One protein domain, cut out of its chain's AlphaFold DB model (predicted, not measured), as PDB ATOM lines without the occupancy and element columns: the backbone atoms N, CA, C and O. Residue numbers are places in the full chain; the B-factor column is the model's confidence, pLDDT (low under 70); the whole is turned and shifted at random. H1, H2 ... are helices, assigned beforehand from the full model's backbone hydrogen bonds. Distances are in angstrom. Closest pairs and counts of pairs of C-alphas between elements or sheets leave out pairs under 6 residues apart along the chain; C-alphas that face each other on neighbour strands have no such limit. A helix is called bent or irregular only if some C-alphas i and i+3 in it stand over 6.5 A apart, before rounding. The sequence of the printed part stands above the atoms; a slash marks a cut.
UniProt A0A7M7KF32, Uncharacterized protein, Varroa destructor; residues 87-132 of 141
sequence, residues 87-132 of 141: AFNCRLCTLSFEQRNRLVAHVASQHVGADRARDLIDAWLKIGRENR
ATOM      1  N   ALA A  87     -44.811  -5.920 -15.880       70.38
ATOM      2  CA  ALA A  87     -44.973  -5.307 -14.566       70.38
ATOM      3  C   ALA A  87     -43.978  -4.164 -14.273       70.38
ATOM      4  O   ALA A  87     -44.252  -3.324 -13.417       70.38
ATOM      5  N   PHE A  88     -42.824  -4.118 -14.955       82.19
ATOM      6  CA  PHE A  88     -41.740  -3.182 -14.640       82.19
ATOM      7  C   PHE A  88     -41.332  -2.354 -15.861       82.19
ATOM      8  O   PHE A  88     -40.436  -2.724 -16.622       82.19
ATOM      9  N   ASN A  89     -41.978  -1.204 -16.032       80.81
ATOM     10  CA  ASN A  89     -41.696  -0.262 -17.113       80.81
ATOM     11  C   ASN A  89     -40.671   0.794 -16.684       80.81
ATOM     12  O   ASN A  89     -40.772   1.360 -15.593       80.81
ATOM     13  N   CYS A  90     -39.698   1.087 -17.549       85.38
ATOM     14  CA  CYS A  90     -38.844   2.255 -17.371       85.38
ATOM     15  C   CYS A  90     -39.650   3.512 -17.708       85.38
ATOM     16  O   CYS A  90     -40.277   3.567 -18.759       85.38
ATOM     17  N   ARG A  91     -39.645   4.530 -16.841       85.31
ATOM     18  CA  ARG A  91     -40.316   5.813 -17.135       85.31
ATOM     19  C   ARG A  91     -39.421   6.814 -17.871       85.31
ATOM     20  O   ARG A  91     -39.906   7.846 -18.312       85.31
ATOM     21  N   LEU A  92     -38.131   6.505 -18.006       85.06
ATOM     22  CA  LEU A  92     -37.143   7.345 -18.697       85.06
ATOM     23  C   LEU A  92     -36.936   6.930 -20.162       85.06
ATOM     24  O   LEU A  92     -36.369   7.682 -20.946       85.06
ATOM     25  N   CYS A  93     -37.385   5.733 -20.552       83.75
ATOM     26  CA  CYS A  93     -37.316   5.244 -21.927       83.75
ATOM     27  C   CYS A  93     -38.457   4.260 -22.218       83.75
ATOM     28  O   CYS A  93     -39.240   3.924 -21.343       83.75
ATOM     29  N   THR A  94     -38.547   3.747 -23.444       76.38
ATOM     30  CA  THR A  94     -39.638   2.845 -23.853       76.38
ATOM     31  C   THR A  94     -39.376   1.363 -23.549       76.38
ATOM     32  O   THR A  94     -40.049   0.503 -24.118       76.38
ATOM     33  N   LEU A  95     -38.360   1.036 -22.741       79.06
ATOM     34  CA  LEU A  95     -38.035  -0.350 -22.399       79.06
ATOM     35  C   LEU A  95     -38.846  -0.830 -21.194       79.06
ATOM     36  O   LEU A  95     -38.977  -0.145 -20.180       79.06
ATOM     37  N   SER A  96     -39.336  -2.058 -21.307       82.62
ATOM     38  CA  SER A  96     -40.084  -2.761 -20.273       82.62
ATOM     39  C   SER A  96     -39.357  -4.043 -19.882       82.62
ATOM     40  O   SER A  96     -38.662  -4.654 -20.699       82.62
ATOM     41  N   PHE A  97     -39.520  -4.471 -18.636       83.69
ATOM     42  CA  PHE A  97     -38.845  -5.632 -18.069       83.69
ATOM     43  C   PHE A  97     -39.841  -6.532 -17.342       83.69
ATOM     44  O   PHE A  97     -40.844  -6.088 -16.792       83.69
ATOM     45  N   GLU A  98     -39.553  -7.828 -17.353       79.75
ATOM     46  CA  GLU A  98     -40.378  -8.838 -16.681       79.75
ATOM     47  C   GLU A  98     -40.082  -8.923 -15.180       79.75
ATOM     48  O   GLU A  98     -40.932  -9.321 -14.393       79.75
ATOM     49  N   GLN A  99     -38.889  -8.491 -14.766       84.50
ATOM     50  CA  GLN A  99     -38.441  -8.553 -13.380       84.50
ATOM     51  C   GLN A  99     -37.896  -7.195 -12.920       84.50
ATOM     52  O   GLN A  99     -37.188  -6.511 -13.667       84.50
ATOM     53  N   ARG A 100     -38.170  -6.829 -11.660       88.31
ATOM     54  CA  ARG A 100     -37.724  -5.562 -11.049       88.31
ATOM     55  C   ARG A 100     -36.208  -5.384 -11.114       88.31
ATOM     56  O   ARG A 100     -35.732  -4.317 -11.474       88.31
ATOM     57  N   ASN A 101     -35.444  -6.426 -10.795       91.06
ATOM     58  CA  ASN A 101     -33.975  -6.409 -10.820       91.06
ATOM     59  C   ASN A 101     -33.403  -6.062 -12.210       91.06
ATOM     60  O   ASN A 101     -32.405  -5.351 -12.294       91.06
ATOM     61  N   ARG A 102     -34.047  -6.504 -13.297       92.31
ATOM     62  CA  ARG A 102     -33.656  -6.168 -14.673       92.31
ATOM     63  C   ARG A 102     -33.904  -4.694 -14.984       92.31
ATOM     64  O   ARG A 102     -33.041  -4.065 -15.589       92.31
ATOM     65  N   LEU A 103     -35.021  -4.137 -14.511       90.06
ATOM     66  CA  LEU A 103     -35.284  -2.700 -14.601       90.06
ATOM     67  C   LEU A 103     -34.262  -1.898 -13.779       90.06
ATOM     68  O   LEU A 103     -33.718  -0.925 -14.288       90.06
ATOM     69  N   VAL A 104     -33.943  -2.331 -12.553       93.06
ATOM     70  CA  VAL A 104     -32.925  -1.684 -11.700       93.06
ATOM     71  C   VAL A 104     -31.566  -1.665 -12.383       93.06
ATOM     72  O   VAL A 104     -30.963  -0.603 -12.477       93.06
ATOM     73  N   ALA A 105     -31.099  -2.797 -12.911       94.19
ATOM     74  CA  ALA A 105     -29.825  -2.862 -13.623       94.19
ATOM     75  C   ALA A 105     -29.812  -1.985 -14.890       94.19
ATOM     76  O   ALA A 105     -28.815  -1.322 -15.181       94.19
ATOM     77  N   HIS A 106     -30.921  -1.950 -15.634       93.06
ATOM     78  CA  HIS A 106     -31.065  -1.066 -16.788       93.06
ATOM     79  C   HIS A 106     -30.973   0.408 -16.384       93.06
ATOM     80  O   HIS A 106     -30.171   1.145 -16.947       93.06
ATOM     81  N   VAL A 107     -31.756   0.835 -15.394       93.31
ATOM     82  CA  VAL A 107     -31.786   2.231 -14.942       93.31
ATOM     83  C   VAL A 107     -30.437   2.643 -14.354       93.31
ATOM     84  O   VAL A 107     -29.933   3.701 -14.724       93.31
ATOM     85  N   ALA A 108     -29.817   1.758 -13.566       94.75
ATOM     86  CA  ALA A 108     -28.482   1.921 -12.989       94.75
ATOM     87  C   ALA A 108     -27.392   2.178 -14.036       94.75
ATOM     88  O   ALA A 108     -26.504   2.995 -13.818       94.75
ATOM     89  N   SER A 109     -27.433   1.445 -15.153       94.12
ATOM     90  CA  SER A 109     -26.371   1.482 -16.164       94.12
ATOM     91  C   SER A 109     -26.622   2.476 -17.295       94.12
ATOM     92  O   SER A 109     -25.663   2.916 -17.918       94.12
ATOM     93  N   GLN A 110     -27.883   2.803 -17.591       93.94
ATOM     94  CA  GLN A 110     -28.246   3.592 -18.773       93.94
ATOM     95  C   GLN A 110     -28.739   5.005 -18.455       93.94
ATOM     96  O   GLN A 110     -28.718   5.846 -19.347       93.94
ATOM     97  N   HIS A 111     -29.193   5.275 -17.224       92.19
ATOM     98  CA  HIS A 111     -29.841   6.552 -16.895       92.19
ATOM     99  C   HIS A 111     -29.218   7.242 -15.689       92.19
ATOM    100  O   HIS A 111     -28.847   8.409 -15.753       92.19
ATOM    101  N   VAL A 112     -29.136   6.536 -14.566       85.69
ATOM    102  CA  VAL A 112     -28.805   7.108 -13.258       85.69
ATOM    103  C   VAL A 112     -28.116   6.017 -12.451       85.69
ATOM    104  O   VAL A 112     -28.692   4.951 -12.310       85.69
ATOM    105  N   GLY A 113     -26.893   6.248 -11.966       88.50
ATOM    106  CA  GLY A 113     -26.046   5.226 -11.328       88.50
ATOM    107  C   GLY A 113     -26.735   4.340 -10.272       88.50
ATOM    108  O   GLY A 113     -27.805   4.662  -9.750       88.50
ATOM    109  N   ALA A 114     -26.095   3.215  -9.930       84.25
ATOM    110  CA  ALA A 114     -26.673   2.151  -9.097       84.25
ATOM    111  C   ALA A 114     -27.302   2.629  -7.776       84.25
ATOM    112  O   ALA A 114     -28.334   2.088  -7.371       84.25
ATOM    113  N   ASP A 115     -26.723   3.660  -7.158       82.88
ATOM    114  CA  ASP A 115     -27.178   4.214  -5.881       82.88
ATOM    115  C   ASP A 115     -28.557   4.876  -5.979       82.88
ATOM    116  O   ASP A 115     -29.350   4.780  -5.053       82.88
ATOM    117  N   ARG A 116     -28.886   5.495  -7.120       86.50
ATOM    118  CA  ARG A 116     -30.163   6.207  -7.323       86.50
ATOM    119  C   ARG A 116     -31.223   5.367  -8.025       86.50
ATOM    120  O   ARG A 116     -32.412   5.664  -7.925       86.50
ATOM    121  N   ALA A 117     -30.819   4.319  -8.739       89.44
ATOM    122  CA  ALA A 117     -31.733   3.519  -9.549       89.44
ATOM    123  C   ALA A 117     -32.799   2.784  -8.720       89.44
ATOM    124  O   ALA A 117     -33.956   2.734  -9.135       89.44
ATOM    125  N   ARG A 118     -32.436   2.217  -7.559       87.12
ATOM    126  CA  ARG A 118     -33.391   1.484  -6.705       87.12
ATOM    127  C   ARG A 118     -34.471   2.402  -6.143       87.12
ATOM    128  O   ARG A 118     -35.646   2.100  -6.331       87.12
ATOM    129  N   ASP A 119     -34.068   3.522  -5.550       89.50
ATOM    130  CA  ASP A 119     -34.985   4.475  -4.919       89.50
ATOM    131  C   ASP A 119     -35.958   5.080  -5.935       89.50
ATOM    132  O   ASP A 119     -37.159   5.174  -5.685       89.50
ATOM    133  N   LEU A 120     -35.464   5.416  -7.133       88.62
ATOM    134  CA  LEU A 120     -36.299   5.912  -8.227       88.62
ATOM    135  C   LEU A 120     -37.332   4.879  -8.686       88.62
ATOM    136  O   LEU A 120     -38.491   5.222  -8.916       88.62
ATOM    137  N   ILE A 121     -36.939   3.609  -8.801       88.31
ATOM    138  CA  ILE A 121     -37.859   2.538  -9.205       88.31
ATOM    139  C   ILE A 121     -38.883   2.252  -8.109       88.31
ATOM    140  O   ILE A 121     -40.054   2.041  -8.424       88.31
ATOM    141  N   ASP A 122     -38.488   2.276  -6.838       87.56
ATOM    142  CA  ASP A 122     -39.431   2.120  -5.728       87.56
ATOM    143  C   ASP A 122     -40.436   3.266  -5.675       87.56
ATOM    144  O   ASP A 122     -41.632   3.011  -5.515       87.56
ATOM    145  N   ALA A 123     -40.002   4.500  -5.939       85.69
ATOM    146  CA  ALA A 123     -40.905   5.634  -6.095       85.69
ATOM    147  C   ALA A 123     -41.895   5.426  -7.259       85.69
ATOM    148  O   ALA A 123     -43.099   5.612  -7.083       85.69
ATOM    149  N   TRP A 124     -41.438   4.969  -8.434       84.94
ATOM    150  CA  TRP A 124     -42.325   4.692  -9.576       84.94
ATOM    151  C   TRP A 124     -43.366   3.612  -9.278       84.94
ATOM    152  O   TRP A 124     -44.518   3.732  -9.706       84.94
ATOM    153  N   LEU A 125     -42.967   2.559  -8.565       77.75
ATOM    154  CA  LEU A 125     -43.849   1.452  -8.200       77.75
ATOM    155  C   LEU A 125     -44.819   1.828  -7.076       77.75
ATOM    156  O   LEU A 125     -45.944   1.327  -7.072       77.75
ATOM    157  N   LYS A 126     -44.419   2.714  -6.158       79.12
ATOM    158  CA  LYS A 126     -45.284   3.240  -5.096       79.12
ATOM    159  C   LYS A 126     -46.382   4.145  -5.660       79.12
ATOM    160  O   LYS A 126     -47.555   3.888  -5.408       79.12
ATOM    161  N   ILE A 127     -46.024   5.087  -6.538       65.00
ATOM    162  CA  ILE A 127     -46.989   5.961  -7.231       65.00
ATOM    163  C   ILE A 127     -47.993   5.130  -8.050       65.00
ATOM    164  O   ILE A 127     -49.173   5.452  -8.110       65.00
ATOM    165  N   GLY A 128     -47.564   4.009  -8.644       56.22
ATOM    166  CA  GLY A 128     -48.456   3.086  -9.362       56.22
ATOM    167  C   GLY A 128     -49.394   2.237  -8.482       56.22
ATOM    168  O   GLY A 128     -50.246   1.523  -9.012       56.22
ATOM    169  N   ARG A 129     -49.240   2.247  -7.151       51.69
ATOM    170  CA  ARG A 129     -50.215   1.660  -6.209       51.69
ATOM    171  C   ARG A 129     -51.180   2.705  -5.660       51.69
ATOM    172  O   ARG A 129     -52.331   2.368  -5.437       51.69
ATOM    173  N   GLU A 130     -50.722   3.940  -5.482       43.03
ATOM    174  CA  GLU A 130     -51.537   5.050  -4.973       43.03
ATOM    175  C   GLU A 130     -52.461   5.640  -6.057       43.03
ATOM    176  O   GLU A 130     -53.585   6.001  -5.747       43.03
ATOM    177  N   ASN A 131     -52.072   5.609  -7.340       41.09
ATOM    178  CA  ASN A 131     -52.950   5.967  -8.473       41.09
ATOM    179  C   ASN A 131     -53.956   4.864  -8.873       41.09
ATOM    180  O   ASN A 131     -54.573   4.961  -9.926       41.09
ATOM    181  N   ARG A 132     -54.110   3.797  -8.075       45.66
ATOM    182  CA  ARG A 132     -55.119   2.739  -8.285       45.66
ATOM    183  C   ARG A 132     -56.369   2.944  -7.419       45.66
ATOM    184  O   ARG A 132     -56.961   1.979  -6.948       45.66
TER     185      ARG A 132
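This is residues 87 to 132 of the 141 residues of an uncharacterized protein of Varroa destructor (UniProt A0A7M7KF32). A short helix, H1, and a longer one, H2, meet through a tight turn as a V; before H1, residues 87 to 99 make a loop that folds back on itself, and residues 126 to 132 stick out at the other end. The printed part has 46 residues with two named helices, H1 then H2, and no named strand: all helix. It is compact, with a radius of gyration of the C-alphas of 9.9 A, and elongated, spanning 30 by 19 by 16 A.

In residues 87 to 99, residues 88 to 89 pair antiparallel with 96 to 97. H1, residues 100 to 110, begins at C-alpha 100 (-37.724, -5.562, -11.049) and is 15.3 A long. H2, residues 114 to 130, is 25.4 A long and ends at C-alpha 130 (-51.537, 5.050, -4.973). H2 is irregular, but only just: C-alphas 115 and 118 are 6.8 A apart.

H1 touches H2, whose residues 114 to 121 alone take part; their closest C-alphas, of Ala 108 and Ala 114, are 4.3 A apart. They run opposite ways at a steep tilt of 50 degrees. Every O i to N i+4 pair is within hydrogen-bond range in H1, 11 of 13 in H2.

The farthest C-alphas, of Ser 109 and Arg 132, are 29.8 A apart. The printed part has no cut. Residues 127 to 132 have pLDDT under 70.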